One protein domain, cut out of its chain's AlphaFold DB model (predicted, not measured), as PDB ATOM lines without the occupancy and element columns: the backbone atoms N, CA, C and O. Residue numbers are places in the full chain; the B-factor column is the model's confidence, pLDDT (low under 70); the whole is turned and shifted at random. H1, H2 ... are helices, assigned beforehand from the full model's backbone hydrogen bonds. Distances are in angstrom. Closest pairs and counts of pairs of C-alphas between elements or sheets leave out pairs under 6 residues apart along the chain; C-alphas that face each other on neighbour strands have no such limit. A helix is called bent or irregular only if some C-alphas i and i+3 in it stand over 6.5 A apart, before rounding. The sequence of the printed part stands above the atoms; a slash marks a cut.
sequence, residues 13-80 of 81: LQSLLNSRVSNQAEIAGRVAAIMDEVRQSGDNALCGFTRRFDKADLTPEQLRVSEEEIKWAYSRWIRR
ATOM      1  N   LEU A  13     -43.287 -17.970 -26.733       85.88
ATOM      2  CA  LEU A  13     -43.856 -19.118 -26.023       85.88
ATOM      3  C   LEU A  13     -42.866 -19.721 -25.024       85.88
ATOM      4  O   LEU A  13     -43.215 -19.943 -23.865       85.88
ATOM      5  N   GLN A  14     -41.626 -19.957 -25.448       86.44
ATOM      6  CA  GLN A  14     -40.607 -20.578 -24.608       86.44
ATOM      7  C   GLN A  14     -40.200 -19.664 -23.445       86.44
ATOM      8  O   GLN A  14     -40.066 -20.137 -22.321       86.44
ATOM      9  N   SER A  15     -40.117 -18.347 -23.665       86.44
ATOM     10  CA  SER A  15     -39.896 -17.359 -22.599       86.44
ATOM     11  C   SER A  15     -41.003 -17.387 -21.534       86.44
ATOM     12  O   SER A  15     -40.709 -17.420 -20.337       86.44
ATOM     13  N   LEU A  16     -42.276 -17.448 -21.942       85.12
ATOM     14  CA  LEU A  16     -43.393 -17.553 -21.001       85.12
ATOM     15  C   LEU A  16     -43.359 -18.849 -20.192       85.12
ATOM     16  O   LEU A  16     -43.544 -18.811 -18.974       85.12
ATOM     17  N   LEU A  17     -43.123 -19.986 -20.846       84.69
ATOM     18  CA  LEU A  17     -43.043 -21.281 -20.171       84.69
ATOM     19  C   LEU A  17     -41.874 -21.308 -19.180       84.69
ATOM     20  O   LEU A  17     -42.072 -21.656 -18.017       84.69
ATOM     21  N   ASN A  18     -40.698 -20.838 -19.598       83.94
ATOM     22  CA  ASN A  18     -39.516 -20.765 -18.744       83.94
ATOM     23  C   ASN A  18     -39.737 -19.850 -17.534       83.94
ATOM     24  O   ASN A  18     -39.336 -20.208 -16.432       83.94
ATOM     25  N   SER A  19     -40.424 -18.714 -17.700       75.25
ATOM     26  CA  SER A  19     -40.734 -17.821 -16.573       75.25
ATOM     27  C   SER A  19     -41.606 -18.498 -15.509       75.25
ATOM     28  O   SER A  19     -41.351 -18.361 -14.314       75.25
ATOM     29  N   ARG A  20     -42.601 -19.295 -15.926       71.81
ATOM     30  CA  ARG A  20     -43.467 -20.034 -14.994       71.81
ATOM     31  C   ARG A  20     -42.695 -21.113 -14.245       71.81
ATOM     32  O   ARG A  20     -42.855 -21.233 -13.034       71.81
ATOM     33  N   VAL A  21     -41.854 -21.864 -14.955       74.88
ATOM     34  CA  VAL A  21     -41.026 -22.928 -14.368       74.88
ATOM     35  C   VAL A  21     -39.988 -22.345 -13.404       74.88
ATOM     36  O   VAL A  21     -39.842 -22.839 -12.289       74.88
ATOM     37  N   SER A  22     -39.321 -21.252 -13.790       74.31
ATOM     38  CA  SER A  22     -38.330 -20.565 -12.952       74.31
ATOM     39  C   SER A  22     -38.936 -20.072 -11.638       74.31
ATOM     40  O   SER A  22     -38.353 -20.277 -10.575       74.31
ATOM     41  N   ASN A  23     -40.135 -19.485 -11.687       80.81
ATOM     42  CA  ASN A  23     -40.815 -19.005 -10.485       80.81
ATOM     43  C   ASN A  23     -41.175 -20.149  -9.528       80.81
ATOM     44  O   ASN A  23     -41.151 -19.967  -8.313       80.81
ATOM     45  N   GLN A  24     -41.495 -21.336 -10.048       85.31
ATOM     46  CA  GLN A  24     -41.872 -22.473  -9.211       85.31
ATOM     47  C   GLN A  24     -40.691 -23.005  -8.392       85.31
ATOM     48  O   GLN A  24     -40.861 -23.293  -7.209       85.31
ATOM     49  N   ALA A  25     -39.501 -23.096  -8.993       88.69
ATOM     50  CA  ALA A  25     -38.294 -23.534  -8.293       88.69
ATOM     51  C   ALA A  25     -37.880 -22.543  -7.191       88.69
ATOM     52  O   ALA A  25     -37.560 -22.957  -6.077       88.69
ATOM     53  N   GLU A  26     -37.952 -21.237  -7.469       90.31
ATOM     54  CA  GLU A  26     -37.651 -20.201  -6.475       90.31
ATOM     55  C   GLU A  26     -38.640 -20.239  -5.299       90.31
ATOM     56  O   GLU A  26     -38.233 -20.232  -4.135       90.31
ATOM     57  N   ILE A  27     -39.943 -20.329  -5.589       92.69
ATOM     58  CA  ILE A  27     -40.983 -20.428  -4.558       92.69
ATOM     59  C   ILE A  27     -40.775 -21.689  -3.717       92.69
ATOM     60  O   ILE A  27     -40.819 -21.608  -2.491       92.69
ATOM     61  N   ALA A  28     -40.505 -22.833  -4.351       94.69
ATOM     62  CA  ALA A  28     -40.243 -24.082  -3.645       94.69
ATOM     63  C   ALA A  28     -39.038 -23.959  -2.700       94.69
ATOM     64  O   ALA A  28     -39.138 -24.354  -1.540       94.69
ATOM     65  N   GLY A  29     -37.940 -23.343  -3.152       96.12
ATOM     66  CA  GLY A  29     -36.765 -23.094  -2.312       96.12
ATOM     67  C   GLY A  29     -37.071 -22.198  -1.109       96.12
ATOM     68  O   GLY A  29     -36.651 -22.485   0.010       96.12
ATOM     69  N   ARG A  30     -37.871 -21.144  -1.305       95.94
ATOM     70  CA  ARG A  30     -38.300 -20.255  -0.213       95.94
ATOM     71  C   ARG A  30     -39.192 -20.966   0.804       95.94
ATOM     72  O   ARG A  30     -39.033 -20.739   1.999       95.94
ATOM     73  N   VAL A  31     -40.118 -21.809   0.347       96.94
ATOM     74  CA  VAL A  31     -40.992 -22.598   1.231       96.94
ATOM     75  C   VAL A  31     -40.180 -23.628   2.012       96.94
ATOM     76  O   VAL A  31     -40.374 -23.741   3.218       96.94
ATOM     77  N   ALA A  32     -39.235 -24.318   1.365       97.81
ATOM     78  CA  ALA A  32     -38.346 -25.265   2.035       97.81
ATOM     79  C   ALA A  32     -37.560 -24.594   3.172       97.81
ATOM     80  O   ALA A  32     -37.577 -25.087   4.295       97.81
ATOM     81  N   ALA A  33     -36.990 -23.409   2.927       97.56
ATOM     82  CA  ALA A  33     -36.290 -22.648   3.960       97.56
ATOM     83  C   ALA A  33     -37.195 -22.266   5.150       97.56
ATOM     84  O   ALA A  33     -36.762 -22.328   6.297       97.56
ATOM     85  N   ILE A  34     -38.462 -21.901   4.900       97.75
ATOM     86  CA  ILE A  34     -39.440 -21.639   5.972       97.75
ATOM     87  C   ILE A  34     -39.711 -22.918   6.773       97.75
ATOM     88  O   ILE A  34     -39.721 -22.879   8.001       97.75
ATOM     89  N   MET A  35     -39.920 -24.051   6.098       98.12
ATOM     90  CA  MET A  35     -40.169 -25.336   6.759       98.12
ATOM     91  C   MET A  35     -38.984 -25.778   7.623       98.12
ATOM     92  O   MET A  35     -39.196 -26.274   8.730       98.12
ATOM     93  N   ASP A  36     -37.757 -25.592   7.138       98.44
ATOM     94  CA  ASP A  36     -36.539 -25.942   7.870       98.44
ATOM     95  C   ASP A  36     -36.352 -25.067   9.111       98.44
ATOM     96  O   ASP A  36     -36.003 -25.586  10.171       98.44
ATOM     97  N   GLU A  37     -36.637 -23.766   9.013       98.25
ATOM     98  CA  GLU A  37     -36.588 -22.847  10.153       98.25
ATOM     99  C   GLU A  37     -37.651 -23.200  11.204       98.25
ATOM    100  O   GLU A  37     -37.351 -23.276  12.393       98.25
ATOM    101  N   VAL A  38     -38.884 -23.505  10.784       98.06
ATOM    102  CA  VAL A  38     -39.945 -23.939  11.712       98.06
ATOM    103  C   VAL A  38     -39.592 -25.273  12.372       98.06
ATOM    104  O   VAL A  38     -39.843 -25.448  13.561       98.06
ATOM    105  N   ARG A  39     -38.960 -26.206  11.649       98.06
ATOM    106  CA  ARG A  39     -38.502 -27.477  12.232       98.06
ATOM    107  C   ARG A  39     -37.415 -27.270  13.293       98.06
ATOM    108  O   ARG A  39     -37.382 -28.030  14.256       98.06
ATOM    109  N   GLN A  40     -36.533 -26.288  13.115       98.06
ATOM    110  CA  GLN A  40     -35.428 -26.004  14.039       98.06
ATOM    111  C   GLN A  40     -35.864 -25.172  15.250       98.06
ATOM    112  O   GLN A  40     -35.468 -25.473  16.374       98.06
ATOM    113  N   SER A  41     -36.685 -24.149  15.019       96.50
ATOM    114  CA  SER A  41     -36.953 -23.079  15.988       96.50
ATOM    115  C   SER A  41     -38.412 -23.038  16.471       96.50
ATOM    116  O   SER A  41     -38.742 -22.243  17.353       96.50
ATOM    117  N   GLY A  42     -39.297 -23.884  15.928       97.56
ATOM    118  CA  GLY A  42     -40.682 -24.061  16.381       97.56
ATOM    119  C   GLY A  42     -41.503 -22.769  16.392       97.56
ATOM    120  O   GLY A  42     -41.480 -21.988  15.439       97.56
ATOM    121  N   ASP A  43     -42.216 -22.526  17.493       98.00
ATOM    122  CA  ASP A  43     -43.124 -21.380  17.650       98.00
ATOM    123  C   ASP A  43     -42.414 -20.023  17.556       98.00
ATOM    124  O   ASP A  43     -43.011 -19.041  17.109       98.00
ATOM    125  N   ASN A  44     -41.118 -19.959  17.880       97.56
ATOM    126  CA  ASN A  44     -40.332 -18.738  17.702       97.56
ATOM    127  C   ASN A  44     -40.192 -18.371  16.217       97.56
ATOM    128  O   ASN A  44     -40.303 -17.195  15.858       97.56
ATOM    129  N   ALA A  45     -39.999 -19.367  15.343       98.12
ATOM    130  CA  ALA A  45     -39.977 -19.140  13.899       98.12
ATOM    131  C   ALA A  45     -41.340 -18.662  13.399       98.12
ATOM    132  O   ALA A  45     -41.404 -17.722  12.606       98.12
ATOM    133  N   LEU A  46     -42.426 -19.271  13.889       98.00
ATOM    134  CA  LEU A  46     -43.784 -18.854  13.543       98.00
ATOM    135  C   LEU A  46     -44.016 -17.387  13.916       98.00
ATOM    136  O   LEU A  46     -44.404 -16.609  13.050       98.00
ATOM    137  N   CYS A  47     -43.680 -16.975  15.140       98.06
ATOM    138  CA  CYS A  47     -43.803 -15.579  15.571       98.06
ATOM    139  C   CYS A  47     -42.979 -14.624  14.685       98.06
ATOM    140  O   CYS A  47     -43.466 -13.569  14.270       98.06
ATOM    141  N   GLY A  48     -41.750 -15.011  14.325       98.06
ATOM    142  CA  GLY A  48     -40.900 -14.242  13.415       98.06
ATOM    143  C   GLY A  48     -41.503 -14.078  12.016       98.06
ATOM    144  O   GLY A  48     -41.495 -12.975  11.456       98.06
ATOM    145  N   PHE A  49     -42.063 -15.150  11.448       98.06
ATOM    146  CA  PHE A  49     -42.725 -15.104  10.145       98.06
ATOM    147  C   PHE A  49     -44.033 -14.310  10.181       98.06
ATOM    148  O   PHE A  49     -44.237 -13.484   9.290       98.06
ATOM    149  N   THR A  50     -44.848 -14.459  11.226       98.00
ATOM    150  CA  THR A  50     -46.062 -13.656  11.443       98.00
ATOM    151  C   THR A  50     -45.728 -12.164  11.507       98.00
ATOM    152  O   THR A  50     -46.326 -11.351  10.799       98.00
ATOM    153  N   ARG A  51     -44.676 -11.780  12.243       97.81
ATOM    154  CA  ARG A  51     -44.211 -10.384  12.277       97.81
ATOM    155  C   ARG A  51     -43.748  -9.901  10.904       97.81
ATOM    156  O   ARG A  51     -44.021  -8.767  10.503       97.81
ATOM    157  N   ARG A  52     -43.043 -10.749  10.152       97.38
ATOM    158  CA  ARG A  52     -42.496 -10.395   8.837       97.38
ATOM    159  C   ARG A  52     -43.582 -10.202   7.781       97.38
ATOM    160  O   ARG A  52     -43.520  -9.207   7.048       97.38
ATOM    161  N   PHE A  53     -44.514 -11.143   7.673       97.00
ATOM    162  CA  PHE A  53     -45.489 -11.210   6.584       97.00
ATOM    163  C   PHE A  53     -46.808 -10.521   6.934       97.00
ATOM    164  O   PHE A  53     -47.284  -9.722   6.131       97.00
ATOM    165  N   ASP A  54     -47.312 -10.723   8.152       97.31
ATOM    166  CA  ASP A  54     -48.634 -10.245   8.582       97.31
ATOM    167  C   ASP A  54     -48.565  -8.946   9.390       97.31
ATOM    168  O   ASP A  54     -49.585  -8.314   9.657       97.31
ATOM    169  N   LYS A  55     -47.348  -8.519   9.761       97.75
ATOM    170  CA  LYS A  55     -47.083  -7.319  10.574       97.75
ATOM    171  C   LYS A  55     -47.718  -7.369  11.967       97.75
ATOM    172  O   LYS A  55     -47.878  -6.327  12.598       97.75
ATOM    173  N   ALA A  56     -48.031  -8.566  12.455       96.56
ATOM    174  CA  ALA A  56     -48.520  -8.793  13.806       96.56
ATOM    175  C   ALA A  56     -47.376  -9.250  14.715       96.56
ATOM    176  O   ALA A  56     -46.582 -10.112  14.340       96.56
ATOM    177  N   ASP A  57     -47.290  -8.658  15.902       96.81
ATOM    178  CA  ASP A  57     -46.294  -9.027  16.900       96.81
ATOM    179  C   ASP A  57     -46.924  -9.944  17.947       96.81
ATOM    180  O   ASP A  57     -47.747  -9.492  18.742       96.81
ATOM    181  N   LEU A  58     -46.587 -11.233  17.891       96.62
ATOM    182  CA  LEU A  58     -47.144 -12.274  18.753       96.62
ATOM    183  C   LEU A  58     -46.031 -12.982  19.522       96.62
ATOM    184  O   LEU A  58     -44.921 -13.151  19.010       96.62
ATOM    185  N   THR A  59     -46.362 -13.448  20.722       96.94
ATOM    186  CA  THR A  59     -45.574 -14.445  21.454       96.94
ATOM    187  C   THR A  59     -46.118 -15.859  21.197       96.94
ATOM    188  O   THR A  59     -47.267 -16.000  20.759       96.94
ATOM    189  N   PRO A  60     -45.341 -16.924  21.479       96.62
ATOM    190  CA  PRO A  60     -45.802 -18.306  21.321       96.62
ATOM    191  C   PRO A  60     -47.143 -18.601  22.008       96.62
ATOM    192  O   PRO A  60     -48.000 -19.283  21.451       96.62
ATOM    193  N   GLU A  61     -47.380 -18.018  23.183       96.44
ATOM    194  CA  GLU A  61     -48.606 -18.203  23.966       96.44
ATOM    195  C   GLU A  61     -49.843 -17.601  23.285       96.44
ATOM    196  O   GLU A  61     -50.964 -18.029  23.554       96.44
ATOM    197  N   GLN A  62     -49.648 -16.629  22.389       96.56
ATOM    198  CA  GLN A  62     -50.709 -15.934  21.657       96.56
ATOM    199  C   GLN A  62     -51.016 -16.567  20.294       96.56
ATOM    200  O   GLN A  62     -51.973 -16.162  19.636       96.56
ATOM    201  N   LEU A  63     -50.231 -17.557  19.845       96.12
ATOM    202  CA  LEU A  63     -50.480 -18.247  18.572       96.12
ATOM    203  C   LEU A  63     -51.824 -18.982  18.577       96.12
ATOM    204  O   LEU A  63     -52.495 -19.089  17.547       96.12
ATOM    205  N   ARG A  64     -52.223 -19.501  19.740       97.06
ATOM    206  CA  ARG A  64     -53.517 -20.150  19.919       97.06
ATOM    207  C   ARG A  64     -54.567 -19.104  20.274       97.06
ATOM    208  O   ARG A  64     -54.505 -18.495  21.334       97.06
ATOM    209  N   VAL A  65     -55.587 -18.993  19.428       96.81
ATOM    210  CA  VAL A  65     -56.773 -18.178  19.717       96.81
ATOM    211  C   VAL A  65     -57.487 -18.717  20.960       96.81
ATOM    212  O   VAL A  65     -57.764 -19.919  21.060       96.81
ATOM    213  N   SER A  66     -57.778 -17.825  21.902       97.06
ATOM    214  CA  SER A  66     -58.436 -18.134  23.173       97.06
ATOM    215  C   SER A  66     -59.938 -18.393  23.012       97.06
ATOM    216  O   SER A  66     -60.578 -17.961  22.046       97.06
ATOM    217  N   GLU A  67     -60.545 -19.089  23.978       97.75
ATOM    218  CA  GLU A  67     -62.000 -19.290  23.978       97.75
ATOM    219  C   GLU A  67     -62.761 -17.968  24.105       97.75
ATOM    220  O   GLU A  67     -63.851 -17.810  23.551       97.75
ATOM    221  N   GLU A  68     -62.198 -17.019  24.845       97.31
ATOM    222  CA  GLU A  68     -62.743 -15.690  25.073       97.31
ATOM    223  C   GLU A  68     -62.831 -14.903  23.765       97.31
ATOM    224  O   GLU A  68     -63.886 -14.341  23.463       97.31
ATOM    225  N   GLU A  69     -61.770 -14.911  22.954       96.81
ATOM    226  CA  GLU A  69     -61.750 -14.265  21.635       96.81
ATOM    227  C   GLU A  69     -62.795 -14.870  20.697       96.81
ATOM    228  O   GLU A  69     -63.509 -14.136  20.005       96.81
ATOM    229  N   ILE A  70     -62.950 -16.197  20.723       97.06
ATOM    230  CA  ILE A  70     -63.972 -16.898  19.939       97.06
ATOM    231  C   ILE A  70     -65.373 -16.463  20.392       97.06
ATOM    232  O   ILE A  70     -66.169 -15.997  19.573       97.06
ATOM    233  N   LYS A  71     -65.683 -16.556  21.694       97.25
ATOM    234  CA  LYS A  71     -66.986 -16.147  22.260       97.25
ATOM    235  C   LYS A  71     -67.291 -14.686  21.930       97.25
ATOM    236  O   LYS A  71     -68.410 -14.354  21.526       97.25
ATOM    237  N   TRP A  72     -66.292 -13.813  22.045       96.88
ATOM    238  CA  TRP A  72     -66.424 -12.404  21.700       96.88
ATOM    239  C   TRP A  72     -66.749 -12.209  20.216       96.88
ATOM    240  O   TRP A  72     -67.715 -11.502  19.907       96.88
ATOM    241  N   ALA A  73     -66.026 -12.871  19.308       96.44
ATOM    242  CA  ALA A  73     -66.256 -12.782  17.867       96.44
ATOM    243  C   ALA A  73     -67.684 -13.210  17.485       96.44
ATOM    244  O   ALA A  73     -68.372 -12.475  16.773       96.44
ATOM    245  N   TYR A  74     -68.176 -14.326  18.036       95.56
ATOM    246  CA  TYR A  74     -69.561 -14.774  17.835       95.56
ATOM    247  C   TYR A  74     -70.585 -13.780  18.395       95.56
ATOM    248  O   TYR A  74     -71.542 -13.424  17.707       95.56
ATOM    249  N   SER A  75     -70.373 -13.257  19.608       94.75
ATOM    250  CA  SER A  75     -71.281 -12.263  20.202       94.75
ATOM    251  C   SER A  75     -71.363 -10.970  19.382       94.75
ATOM    252  O   SER A  75     -72.402 -10.309  19.345       94.75
ATOM    253  N   ARG A  76     -70.257 -10.572  18.741       93.69
ATOM    254  CA  ARG A  76     -70.191  -9.392  17.876       93.69
ATOM    255  C   ARG A  76     -70.865  -9.653  16.533       93.69
ATOM    256  O   ARG A  76     -71.490  -8.739  16.008       93.69
ATOM    257  N   TRP A  77     -70.754 -10.868  15.998       92.12
ATOM    258  CA  TRP A  77     -71.461 -11.275  14.786       92.12
ATOM    259  C   TRP A  77     -72.980 -11.243  14.991       92.12
ATOM    260  O   TRP A  77     -73.668 -10.576  14.227       92.12
ATOM    261  N   ILE A  78     -73.482 -11.843  16.077       87.94
ATOM    262  CA  ILE A  78     -74.922 -11.871  16.399       87.94
ATOM    263  C   ILE A  78     -75.487 -10.458  16.583       87.94
ATOM    264  O   ILE A  78     -76.555 -10.170  16.077       87.94
ATOM    265  N   ARG A  79     -74.764  -9.551  17.257       78.88
ATOM    266  CA  ARG A  79     -75.212  -8.161  17.491       78.88
ATOM    267  C   ARG A  79     -75.263  -7.280  16.239       78.88
ATOM    268  O   ARG A  79     -75.705  -6.137  16.323       78.88
ATOM    269  N   ARG A  80     -74.716  -7.752  15.120       73.50
ATOM    270  CA  ARG A  80     -74.624  -7.001  13.862       73.50
ATOM    271  C   ARG A  80     -75.761  -7.349  12.886       73.50
ATOM    272  O   ARG A  80     -75.849  -6.704  11.844       73.50
TER     273      ARG A  80
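AT A GLANCE: This is residues 13 to 80 of the 81 residues of an uncharacterized protein of Desulfotomaculum aquiferis (UniProt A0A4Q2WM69). The printed part is an open, wide V of helices with few contacts: the long helix H1 makes one arm, and the short helix H3, at the far end of a long link, makes the other. At the bottom of the V the short helix H2 folds back from the end of H1 and meets it only at the corner, while residues 13 to 33 of H1 and residues 64 to 80, with H3 among them, stick out free. The printed part has 68 residues, with three named helices in the order H1, H2, H3 and no named strand; the class is all helix. The whole is extended, with a radius of gyration of the C-alphas of 18.9 A, and its outline is flat, spanning 56 by 35 by 16 A.

IN THESE COORDINATES: H1 runs from Leu 13, with its C-alpha at (-43.856, -19.118, -26.023), to Ser 41, and measures 42.8 A from first to last C-alpha. After Gly 42, H2 covers residues 43 to 53, Asp 43 to Phe 53, and measures 15.2 A; C-alpha 43 is at (-43.124, -21.380, 17.650). Residues 54 to 66 hold no named element. H3 covers residues 67 to 78, Glu 67 to Ile 78, and measures 16.7 A, ending with C-alpha 78 at (-74.922, -11.871, 16.399).

HOW THE PARTS SIT: H1 and H2 touch only at the corner by their link, with 4 pairs of C-alphas within 8 A. H1 touches H2 with residues 37 to 38 alone, and the closest C-alphas of the two helices are those of Val 38 and Ala 45, 5.3 A apart. Their lines stand at a steep tilt of 39 degrees, and they run opposite ways. The centres of H1 and H2 are 19.3 A apart. H3 is apart from H1 and also apart from H2. In H1, H2 and H3 every backbone O i to N i+4 pair is within hydrogen-bond range. No helix is bent or irregular.

THE WHOLE: The two C-alphas farthest apart are those of Gln 14 and Arg 79, 55.9 A. The first and last printed C-alphas, of Leu 13 and Arg 80, are 51.8 A apart. The printed part has no cut. The link from H1 to H2 is tight, with 1 residue, and the link from H2 to H3 is long, with 13 residues. Residues 13 to 33, which belong to H1, stand free, and so do residues 64 to 80, of which 67 to 78 belong to H3. The mean pLDDT of the printed part is 93.2, and no printed residue is under 70.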